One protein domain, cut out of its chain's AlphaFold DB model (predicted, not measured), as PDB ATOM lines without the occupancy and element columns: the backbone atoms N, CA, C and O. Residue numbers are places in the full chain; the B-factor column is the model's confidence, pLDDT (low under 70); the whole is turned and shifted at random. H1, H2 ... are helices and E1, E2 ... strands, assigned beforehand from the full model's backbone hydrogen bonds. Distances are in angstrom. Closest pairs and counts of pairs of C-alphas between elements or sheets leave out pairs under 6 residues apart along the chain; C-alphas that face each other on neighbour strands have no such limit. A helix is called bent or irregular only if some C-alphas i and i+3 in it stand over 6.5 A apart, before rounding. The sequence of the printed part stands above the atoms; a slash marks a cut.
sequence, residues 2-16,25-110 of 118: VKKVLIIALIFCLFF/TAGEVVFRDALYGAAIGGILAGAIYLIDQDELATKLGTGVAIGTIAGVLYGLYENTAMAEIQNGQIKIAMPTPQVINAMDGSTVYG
ATOM      1  N   VAL A   2     -39.855  22.550  21.715       76.81
ATOM      2  CA  VAL A   2     -39.800  21.298  20.925       76.81
ATOM      3  C   VAL A   2     -38.528  21.143  20.075       76.81
ATOM      4  O   VAL A   2     -37.896  20.097  20.114       76.81
ATOM      5  N   LYS A   3     -38.070  22.203  19.392       75.00
ATOM      6  CA  LYS A   3     -36.855  22.168  18.548       75.00
ATOM      7  C   LYS A   3     -35.577  21.784  19.317       75.00
ATOM      8  O   LYS A   3     -34.723  21.109  18.763       75.00
ATOM      9  N   LYS A   4     -35.454  22.188  20.590       82.44
ATOM     10  CA  LYS A   4     -34.298  21.848  21.444       82.44
ATOM     11  C   LYS A   4     -34.374  20.400  21.936       82.44
ATOM     12  O   LYS A   4     -33.361  19.716  21.943       82.44
ATOM     13  N   VAL A   5     -35.577  19.932  22.278       87.31
ATOM     14  CA  VAL A   5     -35.830  18.537  22.680       87.31
ATOM     15  C   VAL A   5     -35.511  17.577  21.532       87.31
ATOM     16  O   VAL A   5     -34.841  16.574  21.743       87.31
ATOM     17  N   LEU A   6     -35.900  17.934  20.305       88.25
ATOM     18  CA  LEU A   6     -35.624  17.148  19.099       88.25
ATOM     19  C   LEU A   6     -34.120  17.026  18.812       88.25
ATOM     20  O   LEU A   6     -33.644  15.952  18.463       88.25
ATOM     21  N   ILE A   7     -33.363  18.109  19.014       89.31
ATOM     22  CA  ILE A   7     -31.902  18.108  18.850       89.31
ATOM     23  C   ILE A   7     -31.235  17.219  19.908       89.31
ATOM     24  O   ILE A   7     -30.359  16.432  19.571       89.31
ATOM     25  N   ILE A   8     -31.668  17.296  21.169       87.75
ATOM     26  CA  ILE A   8     -31.110  16.469  22.251       87.75
ATOM     27  C   ILE A   8     -31.419  14.983  22.024       87.75
ATOM     28  O   ILE A   8     -30.533  14.149  22.193       87.75
ATOM     29  N   ALA A   9     -32.637  14.652  21.584       85.00
ATOM     30  CA  ALA A   9     -33.023  13.281  21.253       85.00
ATOM     31  C   ALA A   9     -32.208  12.717  20.075       85.00
ATOM     32  O   ALA A   9     -31.726  11.588  20.145       85.00
ATOM     33  N   LEU A  10     -31.995  13.518  19.023       86.19
ATOM     34  CA  LEU A  10     -31.164  13.142  17.875       86.19
ATOM     35  C   LEU A  10     -29.712  12.878  18.299       86.19
ATOM     36  O   LEU A  10     -29.122  11.876  17.907       86.19
ATOM     37  N   ILE A  11     -29.157  13.757  19.135       86.50
ATOM     38  CA  ILE A  11     -27.808  13.628  19.690       86.50
ATOM     39  C   ILE A  11     -27.682  12.333  20.506       86.50
ATOM     40  O   ILE A  11     -26.742  11.573  20.299       86.50
ATOM     41  N   PHE A  12     -28.653  12.034  21.374       82.06
ATOM     42  CA  PHE A  12     -28.671  10.786  22.141       82.06
ATOM     43  C   PHE A  12     -28.718   9.547  21.237       82.06
ATOM     44  O   PHE A  12     -27.970   8.600  21.453       82.06
ATOM     45  N   CYS A  13     -29.536   9.564  20.183       77.50
ATOM     46  CA  CYS A  13     -29.645   8.439  19.253       77.50
ATOM     47  C   CYS A  13     -28.316   8.154  18.528       77.50
ATOM     48  O   CYS A  13     -27.931   6.998  18.349       77.50
ATOM     49  N   LEU A  14     -27.586   9.211  18.160       76.94
ATOM     50  CA  LEU A  14     -26.284   9.104  17.497       76.94
ATOM     51  C   LEU A  14     -25.191   8.566  18.433       76.94
ATOM     52  O   LEU A  14     -24.346   7.793  17.990       76.94
ATOM     53  N   PHE A  15     -25.219   8.919  19.723       70.12
ATOM     54  CA  PHE A  15     -24.211   8.460  20.687       70.12
ATOM     55  C   PHE A  15     -24.417   7.019  21.183       70.12
ATOM     56  O   PHE A  15     -23.451   6.386  21.600       70.12
ATOM     57  N   PHE A  16     -25.634   6.475  21.101       64.81
ATOM     58  CA  PHE A  16     -25.937   5.090  21.497       64.81
ATOM     59  C   PHE A  16     -25.849   4.075  20.343       64.81
ATOM     60  O   PHE A  16     -26.098   2.891  20.548       64.81
ATOM     61  N   THR A  25     -24.124 -12.258  25.820       70.62
ATOM     62  CA  THR A  25     -24.094 -12.685  27.222       70.62
ATOM     63  C   THR A  25     -25.513 -12.707  27.781       70.62
ATOM     64  O   THR A  25     -26.368 -11.931  27.360       70.62
ATOM     65  N   ALA A  26     -25.778 -13.539  28.792       71.31
ATOM     66  CA  ALA A  26     -27.098 -13.581  29.430       71.31
ATOM     67  C   ALA A  26     -27.548 -12.201  29.956       71.31
ATOM     68  O   ALA A  26     -28.721 -11.852  29.880       71.31
ATOM     69  N   GLY A  27     -26.607 -11.379  30.439       74.25
ATOM     70  CA  GLY A  27     -26.902 -10.007  30.857       74.25
ATOM     71  C   GLY A  27     -27.306  -9.093  29.696       74.25
ATOM     72  O   GLY A  27     -28.182  -8.252  29.868       74.25
ATOM     73  N   GLU A  28     -26.710  -9.278  28.516       80.88
ATOM     74  CA  GLU A  28     -27.059  -8.530  27.304       80.88
ATOM     75  C   GLU A  28     -28.474  -8.857  26.831       80.88
ATOM     76  O   GLU A  28     -29.236  -7.942  26.533       80.88
ATOM     77  N   VAL A  29     -28.852 -10.136  26.830       83.69
ATOM     78  CA  VAL A  29     -30.204 -10.569  26.450       83.69
ATOM     79  C   VAL A  29     -31.242 -10.001  27.421       83.69
ATOM     80  O   VAL A  29     -32.184  -9.348  26.988       83.69
ATOM     81  N   VAL A  30     -31.028 -10.127  28.737       87.50
ATOM     82  CA  VAL A  30     -31.944  -9.560  29.748       87.50
ATOM     83  C   VAL A  30     -32.061  -8.040  29.610       87.50
ATOM     84  O   VAL A  30     -33.158  -7.492  29.695       87.50
ATOM     85  N   PHE A  31     -30.944  -7.344  29.391       87.69
ATOM     86  CA  PHE A  31     -30.944  -5.897  29.199       87.69
ATOM     87  C   PHE A  31     -31.676  -5.489  27.915       87.69
ATOM     88  O   PHE A  31     -32.484  -4.560  27.934       87.69
ATOM     89  N   ARG A  32     -31.425  -6.194  26.809       90.50
ATOM     90  CA  ARG A  32     -32.087  -5.965  25.524       90.50
ATOM     91  C   ARG A  32     -33.593  -6.176  25.638       90.50
ATOM     92  O   ARG A  32     -34.358  -5.319  25.199       90.50
ATOM     93  N   ASP A  33     -34.014  -7.257  26.280       92.56
ATOM     94  CA  ASP A  33     -35.428  -7.586  26.446       92.56
ATOM     95  C   ASP A  33     -36.126  -6.607  27.390       92.56
ATOM     96  O   ASP A  33     -37.249  -6.188  27.119       92.56
ATOM     97  N   ALA A  34     -35.446  -6.145  28.443       94.75
ATOM     98  CA  ALA A  34     -35.923  -5.055  29.290       94.75
ATOM     99  C   ALA A  34     -36.141  -3.761  28.492       94.75
ATOM    100  O   ALA A  34     -37.167  -3.099  28.652       94.75
ATOM    101  N   LEU A  35     -35.198  -3.411  27.612       94.88
ATOM    102  CA  LEU A  35     -35.266  -2.204  26.790       94.88
ATOM    103  C   LEU A  35     -36.393  -2.288  25.750       94.88
ATOM    104  O   LEU A  35     -37.138  -1.323  25.565       94.88
ATOM    105  N   TYR A  36     -36.571  -3.449  25.116       94.25
ATOM    106  CA  TYR A  36     -37.703  -3.689  24.223       94.25
ATOM    107  C   TYR A  36     -39.031  -3.696  24.970       94.25
ATOM    108  O   TYR A  36     -39.985  -3.068  24.514       94.25
ATOM    109  N   GLY A  37     -39.085  -4.317  26.146       95.31
ATOM    110  CA  GLY A  37     -40.244  -4.273  27.024       95.31
ATOM    111  C   GLY A  37     -40.629  -2.837  27.377       95.31
ATOM    112  O   GLY A  37     -41.790  -2.458  27.232       95.31
ATOM    113  N   ALA A  38     -39.655  -2.003  27.753       96.69
ATOM    114  CA  ALA A  38     -39.848  -0.583  28.038       96.69
ATOM    115  C   ALA A  38     -40.426   0.182  26.837       96.69
ATOM    116  O   ALA A  38     -41.387   0.940  26.985       96.69
ATOM    117  N   ALA A  39     -39.868  -0.034  25.642       96.00
ATOM    118  CA  ALA A  39     -40.325   0.611  24.414       96.00
ATOM    119  C   ALA A  39     -41.755   0.187  24.045       96.00
ATOM    120  O   ALA A  39     -42.604   1.042  23.791       96.00
ATOM    121  N   ILE A  40     -42.045  -1.117  24.072       95.88
ATOM    122  CA  ILE A  40     -43.378  -1.665  23.794       95.88
ATOM    123  C   ILE A  40     -44.391  -1.132  24.812       95.88
ATOM    124  O   ILE A  40     -45.448  -0.629  24.430       95.88
ATOM    125  N   GLY A  41     -44.057  -1.176  26.103       96.06
ATOM    126  CA  GLY A  41     -44.906  -0.664  27.175       96.06
ATOM    127  C   GLY A  41     -45.176   0.838  27.056       96.06
ATOM    128  O   GLY A  41     -46.309   1.279  27.252       96.06
ATOM    129  N   GLY A  42     -44.172   1.624  26.658       96.88
ATOM    130  CA  GLY A  42     -44.326   3.051  26.373       96.88
ATOM    131  C   GLY A  42     -45.234   3.332  25.173       96.88
ATOM    132  O   GLY A  42     -46.080   4.221  25.250       96.88
ATOM    133  N   ILE A  43     -45.120   2.554  24.089       96.31
ATOM    134  CA  ILE A  43     -45.998   2.669  22.911       96.31
ATOM    135  C   ILE A  43     -47.447   2.339  23.283       96.31
ATOM    136  O   ILE A  43     -48.353   3.095  22.936       96.31
ATOM    137  N   LEU A  44     -47.674   1.249  24.025       96.00
ATOM    138  CA  LEU A  44     -49.010   0.857  24.478       96.00
ATOM    139  C   LEU A  44     -49.622   1.905  25.412       96.00
ATOM    140  O   LEU A  44     -50.780   2.280  25.237       96.00
ATOM    141  N   ALA A  45     -48.848   2.440  26.356       93.88
ATOM    142  CA  ALA A  45     -49.305   3.542  27.196       93.88
ATOM    143  C   ALA A  45     -49.594   4.818  26.400       93.88
ATOM    144  O   ALA A  45     -50.560   5.513  26.700       93.88
ATOM    145  N   GLY A  46     -48.800   5.107  25.367       94.00
ATOM    146  CA  GLY A  46     -49.078   6.189  24.425       94.00
ATOM    147  C   GLY A  46     -50.407   5.985  23.697       94.00
ATOM    148  O   GLY A  46     -51.198   6.919  23.597       94.00
ATOM    149  N   ALA A  47     -50.704   4.759  23.263       93.62
ATOM    150  CA  ALA A  47     -51.991   4.424  22.662       93.62
ATOM    151  C   ALA A  47     -53.156   4.595  23.653       93.62
ATOM    152  O   ALA A  47     -54.179   5.164  23.288       93.62
ATOM    153  N   ILE A  48     -52.987   4.180  24.915       91.88
ATOM    154  CA  ILE A  48     -53.989   4.380  25.977       91.88
ATOM    155  C   ILE A  48     -54.205   5.872  26.250       91.88
ATOM    156  O   ILE A  48     -55.341   6.312  26.399       91.88
ATOM    157  N   TYR A  49     -53.133   6.663  26.279       94.12
ATOM    158  CA  TYR A  49     -53.233   8.111  26.431       94.12
ATOM    159  C   TYR A  49     -54.024   8.757  25.286       94.12
ATOM    160  O   TYR A  49     -54.802   9.664  25.533       94.12
ATOM    161  N   LEU A  50     -53.898   8.287  24.042       93.44
ATOM    162  CA  LEU A  50     -54.677   8.847  22.929       93.44
ATOM    163  C   LEU A  50     -56.192   8.631  23.068       93.44
ATOM    164  O   LEU A  50     -56.957   9.361  22.438       93.44
ATOM    165  N   ILE A  51     -56.625   7.653  23.870       93.56
ATOM    166  CA  ILE A  51     -58.042   7.320  24.051       93.56
ATOM    167  C   ILE A  51     -58.729   8.301  25.003       93.56
ATOM    168  O   ILE A  51     -59.815   8.774  24.681       93.56
ATOM    169  N   ASP A  52     -58.125   8.615  26.150       91.94
ATOM    170  CA  ASP A  52     -58.758   9.492  27.152       91.94
ATOM    171  C   ASP A  52     -58.057  10.845  27.356       91.94
ATOM    172  O   ASP A  52     -58.613  11.726  27.998       91.94
ATOM    173  N   GLN A  53     -56.874  11.027  26.765       88.38
ATOM    174  CA  GLN A  53     -56.058  12.244  26.762       88.38
ATOM    175  C   GLN A  53     -55.672  12.797  28.136       88.38
ATOM    176  O   GLN A  53     -55.193  13.932  28.224       88.38
ATOM    177  N   ASP A  54     -55.763  11.981  29.185       90.62
ATOM    178  CA  ASP A  54     -55.440  12.387  30.548       90.62
ATOM    179  C   ASP A  54     -54.125  11.786  31.051       90.62
ATOM    180  O   ASP A  54     -53.744  10.660  30.726       90.62
ATOM    181  N   GLU A  55     -53.417  12.571  31.868       89.25
ATOM    182  CA  GLU A  55     -52.206  12.172  32.595       89.25
ATOM    183  C   GLU A  55     -51.127  11.460  31.753       89.25
ATOM    184  O   GLU A  55     -50.675  10.355  32.072       89.25
ATOM    185  N   LEU A  56     -50.644  12.129  30.697       90.88
ATOM    186  CA  LEU A  56     -49.592  11.607  29.812       90.88
ATOM    187  C   LEU A  56     -48.409  11.010  30.592       90.88
ATOM    188  O   LEU A  56     -47.997   9.885  30.320       90.88
ATOM    189  N   ALA A  57     -47.863  11.762  31.554       92.00
ATOM    190  CA  ALA A  57     -46.662  11.374  32.289       92.00
ATOM    191  C   ALA A  57     -46.879  10.119  33.146       92.00
ATOM    192  O   ALA A  57     -46.045   9.213  33.115       92.00
ATOM    193  N   THR A  58     -48.008  10.040  33.860       93.81
ATOM    194  CA  THR A  58     -48.362   8.880  34.687       93.81
ATOM    195  C   THR A  58     -48.488   7.634  33.820       93.81
ATOM    196  O   THR A  58     -47.933   6.586  34.150       93.81
ATOM    197  N   LYS A  59     -49.161   7.741  32.673       92.50
ATOM    198  CA  LYS A  59     -49.417   6.600  31.787       92.50
ATOM    199  C   LYS A  59     -48.174   6.118  31.083       92.50
ATOM    200  O   LYS A  59     -47.873   4.931  31.156       92.50
ATOM    201  N   LEU A  60     -47.433   7.026  30.449       95.56
ATOM    202  CA  LEU A  60     -46.163   6.686  29.811       95.56
ATOM    203  C   LEU A  60     -45.191   6.092  30.826       95.56
ATOM    204  O   LEU A  60     -44.605   5.049  30.553       95.56
ATOM    205  N   GLY A  61     -45.069   6.704  32.008       93.75
ATOM    206  CA  GLY A  61     -44.226   6.191  33.085       93.75
ATOM    207  C   GLY A  61     -44.636   4.788  33.527       93.75
ATOM    208  O   GLY A  61     -43.791   3.902  33.634       93.75
ATOM    209  N   THR A  62     -45.937   4.557  33.708       95.69
ATOM    210  CA  THR A  62     -46.476   3.250  34.108       95.69
ATOM    211  C   THR A  62     -46.266   2.196  33.021       95.69
ATOM    212  O   THR A  62     -45.814   1.095  33.321       95.69
ATOM    213  N   GLY A  63     -46.527   2.526  31.754       95.44
ATOM    214  CA  GLY A  63     -46.309   1.619  30.626       95.44
ATOM    215  C   GLY A  63     -44.845   1.239  30.461       95.44
ATOM    216  O   GLY A  63     -44.532   0.059  30.337       95.44
ATOM    217  N   VAL A  64     -43.940   2.217  30.533       97.00
ATOM    218  CA  VAL A  64     -42.492   1.972  30.499       97.00
ATOM    219  C   VAL A  64     -42.058   1.107  31.681       97.00
ATOM    220  O   VAL A  64     -41.303   0.159  31.481       97.00
ATOM    221  N   ALA A  65     -42.545   1.372  32.897       96.50
ATOM    222  CA  ALA A  65     -42.181   0.600  34.084       96.50
ATOM    223  C   ALA A  65     -42.656  -0.860  33.990       96.50
ATOM    224  O   ALA A  65     -41.851  -1.779  34.138       96.50
ATOM    225  N   ILE A  66     -43.938  -1.077  33.681       97.38
ATOM    226  CA  ILE A  66     -44.512  -2.421  33.513       97.38
ATOM    227  C   ILE A  66     -43.820  -3.151  32.360       97.38
ATOM    228  O   ILE A  66     -43.441  -4.310  32.505       97.38
ATOM    229  N   GLY A  67     -43.609  -2.460  31.240       96.50
ATOM    230  CA  GLY A  67     -42.908  -2.989  30.079       96.50
ATOM    231  C   GLY A  67     -41.483  -3.428  30.406       96.50
ATOM    232  O   GLY A  67     -41.097  -4.542  30.071       96.50
ATOM    233  N   THR A  68     -40.722  -2.595  31.122       97.00
ATOM    234  CA  THR A  68     -39.360  -2.930  31.570       97.00
ATOM    235  C   THR A  68     -39.363  -4.184  32.440       97.00
ATOM    236  O   THR A  68     -38.576  -5.093  32.201       97.00
ATOM    237  N   ILE A  69     -40.263  -4.262  33.428       97.00
ATOM    238  CA  ILE A  69     -40.360  -5.421  34.329       97.00
ATOM    239  C   ILE A  69     -40.688  -6.692  33.538       97.00
ATOM    240  O   ILE A  69     -40.031  -7.713  33.727       97.00
ATOM    241  N   ALA A  70     -41.667  -6.628  32.632       95.62
ATOM    242  CA  ALA A  70     -42.036  -7.758  31.784       95.62
ATOM    243  C   ALA A  70     -40.868  -8.211  30.894       95.62
ATOM    244  O   ALA A  70     -40.604  -9.406  30.803       95.62
ATOM    245  N   GLY A  71     -40.134  -7.265  30.304       92.75
ATOM    246  CA  GLY A  71     -38.948  -7.541  29.494       92.75
ATOM    247  C   GLY A  71     -37.814  -8.193  30.286       92.75
ATOM    248  O   GLY A  71     -37.242  -9.179  29.834       92.75
ATOM    249  N   VAL A  72     -37.538  -7.718  31.508       93.12
ATOM    250  CA  VAL A  72     -36.552  -8.350  32.404       93.12
ATOM    251  C   VAL A  72     -36.959  -9.784  32.735       93.12
ATOM    252  O   VAL A  72     -36.137 -10.690  32.634       93.12
ATOM    253  N   LEU A  73     -38.215 -10.008  33.131       91.88
ATOM    254  CA  LEU A  73     -38.705 -11.349  33.470       91.88
ATOM    255  C   LEU A  73     -38.633 -12.296  32.270       91.88
ATOM    256  O   LEU A  73     -38.230 -13.446  32.432       91.88
ATOM    257  N   TYR A  74     -38.981 -11.804  31.083       90.38
ATOM    258  CA  TYR A  74     -38.891 -12.563  29.842       90.38
ATOM    259  C   TYR A  74     -37.439 -12.941  29.518       90.38
ATOM    260  O   TYR A  74     -37.141 -14.122  29.357       90.38
ATOM    261  N   GLY A  75     -36.513 -11.978  29.546       85.62
ATOM    262  CA  GLY A  75     -35.101 -12.251  29.276       85.62
ATOM    263  C   GLY A  75     -34.443 -13.153  30.323       85.62
ATOM    264  O   GLY A  75     -33.553 -13.941  29.998       85.62
ATOM    265  N   LEU A  76     -34.885 -13.098  31.585       85.50
ATOM    266  CA  LEU A  76     -34.443 -14.035  32.625       85.50
ATOM    267  C   LEU A  76     -34.981 -15.448  32.381       85.50
ATOM    268  O   LEU A  76     -34.237 -16.414  32.559       85.50
ATOM    269  N   TYR A  77     -36.245 -15.573  31.968       84.44
ATOM    270  CA  TYR A  77     -36.857 -16.853  31.613       84.44
ATOM    271  C   TYR A  77     -36.149 -17.499  30.413       84.44
ATOM    272  O   TYR A  77     -35.814 -18.680  30.448       84.44
ATOM    273  N   GLU A  78     -35.830 -16.712  29.385       75.81
ATOM    274  CA  GLU A  78     -35.103 -17.194  28.208       75.81
ATOM    275  C   GLU A  78     -33.662 -17.619  28.555       75.81
ATOM    276  O   GLU A  78     -33.181 -18.653  28.091       75.81
ATOM    277  N   ASN A  79     -33.002 -16.913  29.480       66.94
ATOM    278  CA  ASN A  79     -31.663 -17.268  29.966       66.94
ATOM    279  C   ASN A  79     -31.631 -18.264  31.131       66.94
ATOM    280  O   ASN A  79     -30.545 -18.579  31.629       66.94
ATOM    281  N   THR A  80     -32.764 -18.821  31.577       54.00
ATOM    282  CA  THR A  80     -32.746 -19.824  32.662       54.00
ATOM    283  C   THR A  80     -32.043 -21.132  32.243       54.00
ATOM    284  O   THR A  80     -31.767 -21.989  33.080       54.00
ATOM    285  N   ALA A  81     -31.602 -21.244  30.985       49.62
ATOM    286  CA  ALA A  81     -30.603 -22.214  30.533       49.62
ATOM    287  C   ALA A  81     -29.203 -22.062  31.189       49.62
ATOM    288  O   ALA A  81     -28.303 -22.844  30.894       49.62
ATOM    289  N   MET A  82     -28.991 -21.103  32.104       48.12
ATOM    290  CA  MET A  82     -27.761 -20.995  32.913       48.12
ATOM    291  C   MET A  82     -27.635 -22.036  34.040       48.12
ATOM    292  O   MET A  82     -26.573 -22.130  34.661       48.12
ATOM    293  N   ALA A  83     -28.683 -22.823  34.296       47.94
ATOM    294  CA  ALA A  83     -28.629 -24.008  35.144       47.94
ATOM    295  C   ALA A  83     -29.276 -25.185  34.410       47.94
ATOM    296  O   ALA A  83     -30.439 -25.522  34.620       47.94
ATOM    297  N   GLU A  84     -28.516 -25.819  33.522       42.19
ATOM    298  CA  GLU A  84     -28.965 -27.059  32.901       42.19
ATOM    299  C   GLU A  84     -28.880 -28.185  33.947       42.19
ATOM    300  O   GLU A  84     -27.792 -28.626  34.327       42.19
ATOM    301  N   ILE A  85     -30.030 -28.633  34.461       47.19
ATOM    302  CA  ILE A  85     -30.113 -29.831  35.304       47.19
ATOM    303  C   ILE A  85     -30.114 -31.042  34.368       47.19
ATOM    304  O   ILE A  85     -31.164 -31.558  33.991       47.19
ATOM    305  N   GLN A  86     -28.927 -31.513  33.987       43.16
ATOM    306  CA  GLN A  86     -28.774 -32.841  33.391       43.16
ATOM    307  C   GLN A  86     -28.440 -33.846  34.501       43.16
ATOM    308  O   GLN A  86     -27.403 -33.740  35.155       43.16
ATOM    309  N   ASN A  87     -29.310 -34.840  34.705       41.16
ATOM    310  CA  ASN A  87     -29.062 -36.010  35.561       41.16
ATOM    311  C   ASN A  87     -28.636 -35.693  37.014       41.16
ATOM    312  O   ASN A  87     -27.687 -36.279  37.531       41.16
ATOM    313  N   GLY A  88     -29.329 -34.767  37.688       50.00
ATOM    314  CA  GLY A  88     -29.112 -34.492  39.117       50.00
ATOM    315  C   GLY A  88     -27.862 -33.668  39.451       50.00
ATOM    316  O   GLY A  88     -27.531 -33.531  40.625       50.00
ATOM    317  N   GLN A  89     -27.181 -33.093  38.453       40.25
ATOM    318  CA  GLN A  89     -26.064 -32.166  38.660       40.25
ATOM    319  C   GLN A  89     -26.447 -30.757  38.197       40.25
ATOM    320  O   GLN A  89     -26.805 -30.548  37.041       40.25
ATOM    321  N   ILE A  90     -26.367 -29.786  39.109       48.97
ATOM    322  CA  ILE A  90     -26.616 -28.371  38.818       48.97
ATOM    323  C   ILE A  90     -25.346 -27.803  38.171       48.97
ATOM    324  O   ILE A  90     -24.362 -27.536  38.862       48.97
ATOM    325  N   LYS A  91     -25.338 -27.629  36.844       48.28
ATOM    326  CA  LYS A  91     -24.256 -26.920  36.145       48.28
ATOM    327  C   LYS A  91     -24.570 -25.433  36.088       48.28
ATOM    328  O   LYS A  91     -25.267 -24.980  35.191       48.28
ATOM    329  N   ILE A  92     -24.032 -24.684  37.044       52.28
ATOM    330  CA  ILE A  92     -23.999 -23.223  36.982       52.28
ATOM    331  C   ILE A  92     -22.858 -22.849  36.035       52.28
ATOM    332  O   ILE A  92     -21.717 -23.247  36.271       52.28
ATOM    333  N   ALA A  93     -23.143 -22.087  34.976       49.25
ATOM    334  CA  ALA A  93     -22.128 -21.507  34.091       49.25
ATOM    335  C   ALA A  93     -21.357 -20.368  34.795       49.25
ATOM    336  O   ALA A  93     -21.304 -19.233  34.328       49.25
ATOM    337  N   MET A  94     -20.778 -20.660  35.961       44.53
ATOM    338  CA  MET A  94     -19.872 -19.763  36.656       44.53
ATOM    339  C   MET A  94     -18.524 -19.821  35.927       44.53
ATOM    340  O   MET A  94     -18.012 -20.926  35.720       44.53
ATOM    341  N   PRO A  95     -17.929 -18.684  35.525       45.94
ATOM    342  CA  PRO A  95     -16.572 -18.667  34.997       45.94
ATOM    343  C   PRO A  95     -15.622 -19.095  36.121       45.94
ATOM    344  O   PRO A  95     -15.189 -18.293  36.943       45.94
ATOM    345  N   THR A  96     -15.348 -20.396  36.209       47.00
ATOM    346  CA  THR A  96     -14.380 -20.943  37.156       47.00
ATOM    347  C   THR A  96     -12.986 -20.542  36.686       47.00
ATOM    348  O   THR A  96     -12.626 -20.901  35.558       47.00
ATOM    349  N   PRO A  97     -12.197 -19.820  37.502       45.34
ATOM    350  CA  PRO A  97     -10.834 -19.465  37.141       45.34
ATOM    351  C   PRO A  97     -10.040 -20.753  36.924       45.34
ATOM    352  O   PRO A  97      -9.921 -21.583  37.824       45.34
ATOM    353  N   GLN A  98      -9.528 -20.940  35.710       44.97
ATOM    354  CA  GLN A  98      -8.607 -22.030  35.422       44.97
ATOM    355  C   GLN A  98      -7.190 -21.510  35.628       44.97
ATOM    356  O   GLN A  98      -6.799 -20.499  35.050       44.97
ATOM    357  N   VAL A  99      -6.430 -22.187  36.486       48.62
ATOM    358  CA  VAL A  99      -5.017 -21.873  36.700       48.62
ATOM    359  C   VAL A  99      -4.255 -22.358  35.472       48.62
ATOM    360  O   VAL A  99      -4.119 -23.562  35.259       48.62
ATOM    361  N   ILE A 100      -3.791 -21.427  34.643       55.47
ATOM    362  CA  ILE A 100      -2.950 -21.742  33.490       55.47
ATOM    363  C   ILE A 100      -1.502 -21.594  33.953       55.47
ATOM    364  O   ILE A 100      -1.058 -20.499  34.296       55.47
ATOM    365  N   ASN A 101      -0.762 -22.701  33.984       48.22
ATOM    366  CA  ASN A 101       0.673 -22.660  34.255       48.22
ATOM    367  C   ASN A 101       1.389 -22.149  32.998       48.22
ATOM    368  O   ASN A 101       1.389 -22.828  31.969       48.22
ATOM    369  N   ALA A 102       1.966 -20.948  33.058       53.22
ATOM    370  CA  ALA A 102       2.787 -20.418  31.975       53.22
ATOM    371  C   ALA A 102       4.133 -21.164  31.918       53.22
ATOM    372  O   ALA A 102       4.681 -21.550  32.951       53.22
ATOM    373  N   MET A 103       4.688 -21.348  30.714       52.22
ATOM    374  CA  MET A 103       5.931 -22.107  30.468       52.22
ATOM    375  C   MET A 103       7.200 -21.518  31.130       52.22
ATOM    376  O   MET A 103       8.251 -22.141  31.055       52.22
ATOM    377  N   ASP A 104       7.105 -20.367  31.803       52.44
ATOM    378  CA  ASP A 104       8.204 -19.668  32.494       52.44
ATOM    379  C   ASP A 104       8.086 -19.728  34.037       52.44
ATOM    380  O   ASP A 104       8.575 -18.873  34.767       52.44
ATOM    381  N   GLY A 105       7.360 -20.718  34.571       55.03
ATOM    382  CA  GLY A 105       7.296 -20.983  36.018       55.03
ATOM    383  C   GLY A 105       6.532 -19.951  36.861       55.03
ATOM    384  O   GLY A 105       6.496 -20.078  38.083       55.03
ATOM    385  N   SER A 106       5.892 -18.955  36.242       44.22
ATOM    386  CA  SER A 106       5.011 -18.000  36.921       44.22
ATOM    387  C   SER A 106       3.540 -18.423  36.831       44.22
ATOM    388  O   SER A 106       3.023 -18.782  35.769       44.22
ATOM    389  N   THR A 107       2.846 -18.389  37.971       47.78
ATOM    390  CA  THR A 107       1.410 -18.684  38.061       47.78
ATOM    391  C   THR A 107       0.618 -17.466  37.596       47.78
ATOM    392  O   THR A 107       0.531 -16.465  38.310       47.78
ATOM    393  N   VAL A 108       0.036 -17.536  36.401       50.94
ATOM    394  CA  VAL A 108      -0.807 -16.466  35.859       50.94
ATOM    395  C   VAL A 108      -2.272 -16.819  36.110       50.94
ATOM    396  O   VAL A 108      -2.794 -17.805  35.592       50.94
ATOM    397  N   TYR A 109      -2.953 -15.997  36.907       45.97
ATOM    398  CA  TYR A 109      -4.398 -16.092  37.102       45.97
ATOM    399  C   TYR A 109      -5.099 -15.395  35.929       45.97
ATOM    400  O   TYR A 109      -5.240 -14.174  35.914       45.97
ATOM    401  N   GLY A 110      -5.484 -16.168  34.913       48.78
ATOM    402  CA  GLY A 110      -6.192 -15.676  33.731       48.78
ATOM    403  C   GLY A 110      -7.680 -16.025  33.760       48.78
ATOM    404  O   GLY A 110      -8.060 -17.147  34.085       48.78
TER     405      GLY A 110
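AT A GLANCE: This is residues 2 to 16 and 25 to 110 of the 118 residues of an uncharacterized protein of Nitrospirae bacterium (UniProt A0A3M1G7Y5). A long helical hairpin, H2 and H3, runs on at the end of H3 into a thin tail of two small strand hairpins, E1 with E2 and then E3 with E4; H1 is a separate helix that stands free of the rest. The printed part has 101 residues, with three named helices followed by four named strands, H1 H2 H3 E1 E2 E3 E4, and is mostly helix. Each sheet is one antiparallel pair, E1 - E2 and E3 - E4. The whole is extended, with a radius of gyration of the C-alphas of 22.2 A, and flat, spanning 70 by 39 by 15 A.

HOW THE PARTS SIT: H1, residues 2 to 15, touches no helix. H2, residues 26 to 52, and H3, residues 56 to 82, touch and form a helical hairpin, a shallow tilt of 29 degrees, opposite ways; their closest C-alphas, of Ala 34 and Gly 71, are 3.9 A apart. E1, residues 83 to 86, and E2, residues 89 to 92, form an antiparallel hairpin at 156 degrees, with N 89 and O 86 within hydrogen-bond range at 3.4 A. E3, residues 98 to 101, and E4, residues 107 to 110, form an antiparallel hairpin at 141 degrees; C-alphas 101 and 107 face each other at 5.6 A, and no backbone N and O across this pair are within hydrogen-bond range. E2 and E3 are apart. Every O i to N i+4 pair is within hydrogen-bond range in H1; in H2 and in H3 it is 21 of 23.

IN THESE COORDINATES: H1 begins at C-alpha 2 (-39.800, 21.298, 20.925) and is 20.2 A long. H2 measures 39.2 A and H3 39.4 A. H3 is irregular, with C-alphas 78 and 81 7.1 A apart. E4 ends at C-alpha 110 (-6.192, -15.676, 33.731).

THE WHOLE: The C-alphas farthest apart, of Asp 52 and Gly 105, are 73.3 A apart. Residues 17 to 24 are not printed, and C-alphas 16 and 25 are 18.8 A apart across this cut. The links that are printed whole are tight. Mean pLDDT of the printed part is 76.3; residue 16 and residues 79 to 110 are under 70.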